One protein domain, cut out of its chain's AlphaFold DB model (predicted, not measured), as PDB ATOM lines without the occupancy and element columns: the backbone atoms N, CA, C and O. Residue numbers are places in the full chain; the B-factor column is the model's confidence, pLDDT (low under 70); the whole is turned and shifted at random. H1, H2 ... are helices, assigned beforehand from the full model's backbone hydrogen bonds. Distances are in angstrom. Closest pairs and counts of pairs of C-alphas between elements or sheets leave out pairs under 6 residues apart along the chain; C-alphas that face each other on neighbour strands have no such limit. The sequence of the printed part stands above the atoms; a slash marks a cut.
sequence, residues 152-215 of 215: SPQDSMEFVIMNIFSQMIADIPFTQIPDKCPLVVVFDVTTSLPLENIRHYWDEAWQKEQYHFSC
ATOM      1  N   SER A 152       0.228   4.439  33.757       70.69
ATOM      2  CA  SER A 152       0.506   5.676  33.034       70.69
ATOM      3  C   SER A 152      -0.301   6.840  33.633       70.69
ATOM      4  O   SER A 152      -1.419   6.619  34.104       70.69
ATOM      5  N   PRO A 153       0.196   8.091  33.597       65.56
ATOM      6  CA  PRO A 153      -0.566   9.268  34.033       65.56
ATOM      7  C   PRO A 153      -1.883   9.485  33.270       65.56
ATOM      8  O   PRO A 153      -2.769  10.179  33.756       65.56
ATOM      9  N   GLN A 154      -2.001   8.917  32.067       68.31
ATOM     10  CA  GLN A 154      -3.195   8.979  31.219       68.31
ATOM     11  C   GLN A 154      -4.187   7.838  31.485       68.31
ATOM     12  O   GLN A 154      -5.284   7.857  30.929       68.31
ATOM     13  N   ASP A 155      -3.822   6.851  32.308       77.06
ATOM     14  CA  ASP A 155      -4.684   5.703  32.571       77.06
ATOM     15  C   ASP A 155      -5.834   6.112  33.493       77.06
ATOM     16  O   ASP A 155      -5.624   6.617  34.603       77.06
ATOM     17  N   SER A 156      -7.067   5.846  33.061       80.88
ATOM     18  CA  SER A 156      -8.231   6.001  33.930       80.88
ATOM     19  C   SER A 156      -8.146   5.026  35.110       80.88
ATOM     20  O   SER A 156      -7.567   3.941  35.021       80.88
ATOM     21  N   MET A 157      -8.750   5.390  36.245       78.50
ATOM     22  CA  MET A 157      -8.817   4.499  37.412       78.50
ATOM     23  C   MET A 157      -9.510   3.171  37.072       78.50
ATOM     24  O   MET A 157      -9.128   2.122  37.586       78.50
ATOM     25  N   GLU A 158     -10.474   3.220  36.155       82.38
ATOM     26  CA  GLU A 158     -11.178   2.059  35.613       82.38
ATOM     27  C   GLU A 158     -10.212   1.111  34.904       82.38
ATOM     28  O   GLU A 158     -10.182  -0.077  35.211       82.38
ATOM     29  N   PHE A 159      -9.357   1.644  34.023       83.81
ATOM     30  CA  PHE A 159      -8.361   0.856  33.302       83.81
ATOM     31  C   PHE A 159      -7.385   0.166  34.259       83.81
ATOM     32  O   PHE A 159      -7.056  -1.005  34.078       83.81
ATOM     33  N   VAL A 160      -6.957   0.862  35.315       84.25
ATOM     34  CA  VAL A 160      -6.050   0.285  36.315       84.25
ATOM     35  C   VAL A 160      -6.714  -0.849  37.090       84.25
ATOM     36  O   VAL A 160      -6.105  -1.907  37.236       84.25
ATOM     37  N   ILE A 161      -7.953  -0.668  37.552       87.00
ATOM     38  CA  ILE A 161      -8.701  -1.718  38.261       87.00
ATOM     39  C   ILE A 161      -8.942  -2.921  37.343       87.00
ATOM     40  O   ILE A 161      -8.702  -4.056  37.750       87.00
ATOM     41  N   MET A 162      -9.342  -2.673  36.095       86.19
ATOM     42  CA  MET A 162      -9.552  -3.709  35.084       86.19
ATOM     43  C   MET A 162      -8.277  -4.522  34.840       86.19
ATOM     44  O   MET A 162      -8.313  -5.748  34.830       86.19
ATOM     45  N   ASN A 163      -7.132  -3.848  34.703       87.19
ATOM     46  CA  ASN A 163      -5.842  -4.501  34.504       87.19
ATOM     47  C   ASN A 163      -5.433  -5.350  35.720       87.19
ATOM     48  O   ASN A 163      -4.933  -6.460  35.554       87.19
ATOM     49  N   ILE A 164      -5.688  -4.867  36.942       87.88
ATOM     50  CA  ILE A 164      -5.458  -5.639  38.172       87.88
ATOM     51  C   ILE A 164      -6.335  -6.899  38.179       87.88
ATOM     52  O   ILE A 164      -5.836  -7.983  38.479       87.88
ATOM     53  N   PHE A 165      -7.619  -6.786  37.826       90.31
ATOM     54  CA  PHE A 165      -8.511  -7.942  37.738       90.31
ATOM     55  C   PHE A 165      -8.076  -8.938  36.668       90.31
ATOM     56  O   PHE A 165      -7.959 -10.117  36.990       90.31
ATOM     57  N   SER A 166      -7.748  -8.489  35.454       88.38
ATOM     58  CA  SER A 166      -7.208  -9.358  34.399       88.38
ATOM     59  C   SER A 166      -5.970 -10.126  34.867       88.38
ATOM     60  O   SER A 166      -5.907 -11.341  34.703       88.38
ATOM     61  N   GLN A 167      -5.013  -9.456  35.523       86.62
ATOM     62  CA  GLN A 167      -3.821 -10.125  36.060       86.62
ATOM     63  C   GLN A 167      -4.174 -11.171  37.123       86.62
ATOM     64  O   GLN A 167      -3.661 -12.285  37.081       86.62
ATOM     65  N   MET A 168      -5.086 -10.850  38.046       87.06
ATOM     66  CA  MET A 168      -5.515 -11.812  39.064       87.06
ATOM     67  C   MET A 168      -6.268 -13.006  38.473       87.06
ATOM     68  O   MET A 168      -6.124 -14.110  38.992       87.06
ATOM     69  N   ILE A 169      -7.055 -12.799  37.412       88.50
ATOM     70  CA  ILE A 169      -7.807 -13.856  36.725       88.50
ATOM     71  C   ILE A 169      -6.867 -14.774  35.939       88.50
ATOM     72  O   ILE A 169      -7.039 -15.991  35.985       88.50
ATOM     73  N   ALA A 170      -5.854 -14.217  35.269       85.81
ATOM     74  CA  ALA A 170      -4.882 -14.984  34.492       85.81
ATOM     75  C   ALA A 170      -4.110 -16.012  35.342       85.81
ATOM     76  O   ALA A 170      -3.784 -17.096  34.861       85.81
ATOM     77  N   ASP A 171      -3.873 -15.702  36.616       84.44
ATOM     78  CA  ASP A 171      -3.170 -16.583  37.553       84.44
ATOM     79  C   ASP A 171      -4.077 -17.642  38.226       84.44
ATOM     80  O   ASP A 171      -3.618 -18.438  39.060       84.44
ATOM     81  N   ILE A 172      -5.379 -17.679  37.906       85.56
ATOM     82  CA  ILE A 172      -6.296 -18.695  38.434       85.56
ATOM     83  C   ILE A 172      -6.014 -20.036  37.735       85.56
ATOM     84  O   ILE A 172      -6.110 -20.136  36.511       85.56
ATOM     85  N   PRO A 173      -5.730 -21.124  38.479       83.81
ATOM     86  CA  PRO A 173      -5.452 -22.431  37.894       83.81
ATOM     87  C   PRO A 173      -6.756 -23.136  37.494       83.81
ATOM     88  O   PRO A 173      -7.175 -24.105  38.131       83.81
ATOM     89  N   PHE A 174      -7.404 -22.662  36.428       81.25
ATOM     90  CA  PHE A 174      -8.677 -23.202  35.930       81.25
ATOM     91  C   PHE A 174      -8.635 -24.709  35.659       81.25
ATOM     92  O   PHE A 174      -9.615 -25.402  35.900       81.25
ATOM     93  N   THR A 175      -7.477 -25.247  35.265       80.44
ATOM     94  CA  THR A 175      -7.265 -26.686  35.029       80.44
ATOM     95  C   THR A 175      -7.458 -27.561  36.272       80.44
ATOM     96  O   THR A 175      -7.681 -28.763  36.146       80.44
ATOM     97  N   GLN A 176      -7.364 -26.988  37.474       80.50
ATOM     98  CA  GLN A 176      -7.569 -27.698  38.741       80.50
ATOM     99  C   GLN A 176      -9.018 -27.599  39.244       80.50
ATOM    100  O   GLN A 176      -9.377 -28.269  40.215       80.50
ATOM    101  N   ILE A 177      -9.848 -26.764  38.609       80.12
ATOM    102  CA  ILE A 177     -11.237 -26.519  38.995       80.12
ATOM    103  C   ILE A 177     -12.147 -27.418  38.143       80.12
ATOM    104  O   ILE A 177     -12.071 -27.374  36.922       80.12
ATOM    105  N   PRO A 178     -13.034 -28.234  38.743       80.44
ATOM    106  CA  PRO A 178     -13.974 -29.046  37.971       80.44
ATOM    107  C   PRO A 178     -14.967 -28.186  37.172       80.44
ATOM    108  O   PRO A 178     -15.601 -27.303  37.750       80.44
ATOM    109  N   ASP A 179     -15.212 -28.534  35.903       74.44
ATOM    110  CA  ASP A 179     -16.062 -27.782  34.950       74.44
ATOM    111  C   ASP A 179     -17.487 -27.461  35.438       74.44
ATOM    112  O   ASP A 179     -18.142 -26.549  34.943       74.44
ATOM    113  N   LYS A 180     -18.011 -28.237  36.395       77.19
ATOM    114  CA  LYS A 180     -19.387 -28.107  36.912       77.19
ATOM    115  C   LYS A 180     -19.457 -27.509  38.318       77.19
ATOM    116  O   LYS A 180     -20.496 -27.609  38.972       77.19
ATOM    117  N   CYS A 181     -18.361 -26.943  38.817       76.12
ATOM    118  CA  CYS A 181     -18.326 -26.329  40.139       76.12
ATOM    119  C   CYS A 181     -18.738 -24.849  40.051       76.12
ATOM    120  O   CYS A 181     -18.090 -24.094  39.328       76.12
ATOM    121  N   PRO A 182     -19.780 -24.395  40.775       80.50
ATOM    122  CA  PRO A 182     -20.098 -22.974  40.829       80.50
ATOM    123  C   PRO A 182     -18.975 -22.220  41.552       80.50
ATOM    124  O   PRO A 182     -18.661 -22.520  42.708       80.50
ATOM    125  N   LEU A 183     -18.382 -21.234  40.879       81.44
ATOM    126  CA  LEU A 183     -17.396 -20.342  41.479       81.44
ATOM    127  C   LEU A 183     -18.116 -19.215  42.225       81.44
ATOM    128  O   LEU A 183     -18.995 -18.556  41.676       81.44
ATOM    129  N   VAL A 184     -17.734 -18.994  43.481       86.19
ATOM    130  CA  VAL A 184     -18.212 -17.859  44.277       86.19
ATOM    131  C   VAL A 184     -17.038 -16.926  44.509       86.19
ATOM    132  O   VAL A 184     -16.040 -17.327  45.106       86.19
ATOM    133  N   VAL A 185     -17.174 -15.685  44.050       86.56
ATOM    134  CA  VAL A 185     -16.180 -14.626  44.240       86.56
ATOM    135  C   VAL A 185     -16.656 -13.708  45.359       86.56
ATOM    136  O   VAL A 185     -17.813 -13.286  45.383       86.56
ATOM    137  N   VAL A 186     -15.767 -13.422  46.308       89.19
ATOM    138  CA  VAL A 186     -16.036 -12.524  47.434       89.19
ATOM    139  C   VAL A 186     -15.043 -11.376  47.371       89.19
ATOM    140  O   VAL A 186     -13.837 -11.603  47.337       89.19
ATOM    141  N   PHE A 187     -15.563 -10.151  47.373       87.00
ATOM    142  CA  PHE A 187     -14.764  -8.932  47.379       87.00
ATOM    143  C   PHE A 187     -14.696  -8.360  48.791       87.00
ATOM    144  O   PHE A 187     -15.733  -8.063  49.384       87.00
ATOM    145  N   ASP A 188     -13.479  -8.174  49.292       89.19
ATOM    146  CA  ASP A 188     -13.191  -7.344  50.460       89.19
ATOM    147  C   ASP A 188     -12.353  -6.155  49.984       89.19
ATOM    148  O   ASP A 188     -11.174  -6.301  49.659       89.19
ATOM    149  N   VAL A 189     -12.999  -5.001  49.798       86.44
ATOM    150  CA  VAL A 189     -12.400  -3.843  49.122       86.44
ATOM    151  C   VAL A 189     -12.646  -2.581  49.933       86.44
ATOM    152  O   VAL A 189     -13.771  -2.286  50.327       86.44
ATOM    153  N   THR A 190     -11.586  -1.796  50.119       86.44
ATOM    154  CA  THR A 190     -11.657  -0.430  50.644       86.44
ATOM    155  C   THR A 190     -11.363   0.535  49.501       86.44
ATOM    156  O   THR A 190     -10.228   0.622  49.040       86.44
ATOM    157  N   THR A 191     -12.383   1.232  49.004       82.38
ATOM    158  CA  THR A 191     -12.258   2.158  47.870       82.38
ATOM    159  C   THR A 191     -13.182   3.364  48.035       82.38
ATOM    160  O   THR A 191     -14.167   3.304  48.771       82.38
ATOM    161  N   SER A 192     -12.869   4.456  47.339       80.31
ATOM    162  CA  SER A 192     -13.757   5.613  47.169       80.31
ATOM    163  C   SER A 192     -14.816   5.403  46.078       80.31
ATOM    164  O   SER A 192     -15.740   6.208  45.969       80.31
ATOM    165  N   LEU A 193     -14.694   4.347  45.268       82.81
ATOM    166  CA  LEU A 193     -15.650   4.022  44.210       82.81
ATOM    167  C   LEU A 193     -16.871   3.257  44.752       82.81
ATOM    168  O   LEU A 193     -16.738   2.465  45.689       82.81
ATOM    169  N   PRO A 194     -18.058   3.413  44.138       84.69
ATOM    170  CA  PRO A 194     -19.212   2.575  44.445       84.69
ATOM    171  C   PRO A 194     -18.927   1.088  44.190       84.69
ATOM    172  O   PRO A 194     -18.316   0.723  43.185       84.69
ATOM    173  N   LEU A 195     -19.429   0.210  45.066       84.50
ATOM    174  CA  LEU A 195     -19.246  -1.244  44.943       84.50
ATOM    175  C   LEU A 195     -19.852  -1.818  43.648       84.50
ATOM    176  O   LEU A 195     -19.359  -2.816  43.126       84.50
ATOM    177  N   GLU A 196     -20.904  -1.191  43.120       86.12
ATOM    178  CA  GLU A 196     -21.534  -1.576  41.850       86.12
ATOM    179  C   GLU A 196     -20.557  -1.460  40.676       86.12
ATOM    180  O   GLU A 196     -20.462  -2.383  39.869       86.12
ATOM    181  N   ASN A 197     -19.746  -0.398  40.647       87.88
ATOM    182  CA  ASN A 197     -18.729  -0.202  39.616       87.88
ATOM    183  C   ASN A 197     -17.644  -1.281  39.708       87.88
ATOM    184  O   ASN A 197     -17.213  -1.809  38.692       87.88
ATOM    185  N   ILE A 198     -17.243  -1.667  40.925       88.25
ATOM    186  CA  ILE A 198     -16.244  -2.729  41.128       88.25
ATOM    187  C   ILE A 198     -16.743  -4.063  40.570       88.25
ATOM    188  O   ILE A 198     -15.990  -4.760  39.895       88.25
ATOM    189  N   ARG A 199     -18.009  -4.410  40.836       88.56
ATOM    190  CA  ARG A 199     -18.624  -5.629  40.290       88.56
ATOM    191  C   ARG A 199     -18.693  -5.581  38.769       88.56
ATOM    192  O   ARG A 199     -18.303  -6.548  38.131       88.56
ATOM    193  N   HIS A 200     -19.109  -4.445  38.210       91.00
ATOM    194  CA  HIS A 200     -19.133  -4.244  36.765       91.00
ATOM    195  C   HIS A 200     -17.746  -4.457  36.140       91.00
ATOM    196  O   HIS A 200     -17.618  -5.210  35.179       91.00
ATOM    197  N   TYR A 201     -16.693  -3.856  36.708       90.62
ATOM    198  CA  TYR A 201     -15.331  -4.034  36.195       90.62
ATOM    199  C   TYR A 201     -14.827  -5.475  36.340       90.62
ATOM    200  O   TYR A 201     -14.105  -5.958  35.475       90.62
ATOM    201  N   TRP A 202     -15.202  -6.182  37.410       90.81
ATOM    202  CA  TRP A 202     -14.880  -7.602  37.541       90.81
ATOM    203  C   TRP A 202     -15.546  -8.443  36.448       90.81
ATOM    204  O   TRP A 202     -14.873  -9.253  35.816       90.81
ATOM    205  N   ASP A 203     -16.845  -8.248  36.215       89.31
ATOM    206  CA  ASP A 203     -17.596  -9.013  35.216       89.31
ATOM    207  C   ASP A 203     -17.053  -8.764  33.800       89.31
ATOM    208  O   ASP A 203     -16.929  -9.697  33.004       89.31
ATOM    209  N   GLU A 204     -16.667  -7.523  33.498       90.19
ATOM    210  CA  GLU A 204     -16.042  -7.152  32.228       90.19
ATOM    211  C   GLU A 204     -14.657  -7.803  32.051       90.19
ATOM    212  O   GLU A 204     -14.399  -8.417  31.009       90.19
ATOM    213  N   ALA A 205     -13.789  -7.752  33.072       89.12
ATOM    214  CA  ALA A 205     -12.493  -8.438  33.055       89.12
ATOM    215  C   ALA A 205     -12.669  -9.954  32.879       89.12
ATOM    216  O   ALA A 205     -11.993 -10.578  32.062       89.12
ATOM    217  N   TRP A 206     -13.622 -10.539  33.609       87.44
ATOM    218  CA  TRP A 206     -13.928 -11.963  33.561       87.44
ATOM    219  C   TRP A 206     -14.366 -12.418  32.171       87.44
ATOM    220  O   TRP A 206     -13.838 -13.399  31.645       87.44
ATOM    221  N   GLN A 207     -15.299 -11.693  31.547       85.94
ATOM    222  CA  GLN A 207     -15.752 -12.010  30.194       85.94
ATOM    223  C   GLN A 207     -14.598 -11.939  29.194       85.94
ATOM    224  O   GLN A 207     -14.448 -12.847  28.378       85.94
ATOM    225  N   LYS A 208     -13.763 -10.898  29.274       84.31
ATOM    226  CA  LYS A 208     -12.635 -10.696  28.358       84.31
ATOM    227  C   LYS A 208     -11.631 -11.850  28.398       84.31
ATOM    228  O   LYS A 208     -11.229 -12.330  27.339       84.31
ATOM    229  N   GLU A 209     -11.275 -12.325  29.588       77.62
ATOM    230  CA  GLU A 209     -10.358 -13.459  29.745       77.62
ATOM    231  C   GLU A 209     -11.007 -14.790  29.327       77.62
ATOM    232  O   GLU A 209     -10.353 -15.643  28.730       77.62
ATOM    233  N   GLN A 210     -12.315 -14.973  29.539       67.00
ATOM    234  CA  GLN A 210     -13.018 -16.198  29.142       67.00
ATOM    235  C   GLN A 210     -12.998 -16.442  27.620       67.00
ATOM    236  O   GLN A 210     -12.893 -17.591  27.180       67.00
ATOM    237  N   TYR A 211     -13.040 -15.378  26.811       57.28
ATOM    238  CA  TYR A 211     -12.832 -15.480  25.362       57.28
ATOM    239  C   TYR A 211     -11.393 -15.865  25.001       57.28
ATOM    240  O   TYR A 211     -11.184 -16.537  23.995       57.28
ATOM    241  N   HIS A 212     -10.410 -15.491  25.823       56.19
ATOM    242  CA  HIS A 212      -9.010 -15.834  25.594       56.19
ATOM    243  C   HIS A 212      -8.712 -17.315  25.880       56.19
ATOM    244  O   HIS A 212      -7.913 -17.913  25.164       56.19
ATOM    245  N   PHE A 213      -9.387 -17.917  26.865       52.84
ATOM    246  CA  PHE A 213      -9.238 -19.336  27.224       52.84
ATOM    247  C   PHE A 213     -10.090 -20.308  26.381       52.84
ATOM    248  O   PHE A 213      -9.950 -21.521  26.533       52.84
ATOM    249  N   SER A 214     -10.981 -19.805  25.516       45.31
ATOM    250  CA  SER A 214     -11.879 -20.624  24.676       45.31
ATOM    251  C   SER A 214     -11.395 -20.816  23.223       45.31
ATOM    252  O   SER A 214     -12.090 -21.472  22.443       45.31
ATOM    253  N   CYS A 215     -10.238 -20.254  22.853       35.41
ATOM    254  CA  CYS A 215      -9.553 -20.459  21.567       35.41
ATOM    255  C   CYS A 215      -8.308 -21.333  21.745       35.41
ATOM    256  O   CYS A 215      -8.019 -22.107  20.804       35.41
TER     257      CYS A 215
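AT A GLANCE: This is residues 152 to 215 of the 215 residues of the protein "Putative structural protein" of Klebsiella pneumoniae (UniProt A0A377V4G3). Two helices, H1 then H2, cross face to face as a skewed X, and a long loop joins them, sticking out with residues 175 to 184 before it folds back to the start of H2. The printed part has 64 residues with two named helices and no named strand; the class is all helix, with 32 residues in the helices. It is only just loose, close to compact, with a radius of gyration of the C-alphas of 13.2 A, and elongated, spanning 38 by 25 by 16 A.

HOW THE PARTS SIT: H1, residues 157 to 170, and H2, residues 195 to 212, touch, the closest C-alphas being those of Ser 166 and Ala 205, 5.5 A apart. H2 touches H1 with residues 201 to 209 alone. They run the same way at a steep tilt of 48 degrees. In H1 every O i to N i+4 pair is within hydrogen-bond range; in H2, 13 of 14.

IN THESE COORDINATES: H1 measures 20.1 A from C-alpha 157 at (-8.817, 4.499, 37.412) to C-alpha 170. H2 measures 26.3 A and ends with C-alpha 212 at (-9.010, -15.834, 25.594).

THE WHOLE: The C-alphas farthest apart, of Pro 153 and Lys 180, are 41.9 A apart. The printed part has no cut. The link of 24 residues is long. Residues 153 to 154 and 210 to 215 have pLDDT under 70.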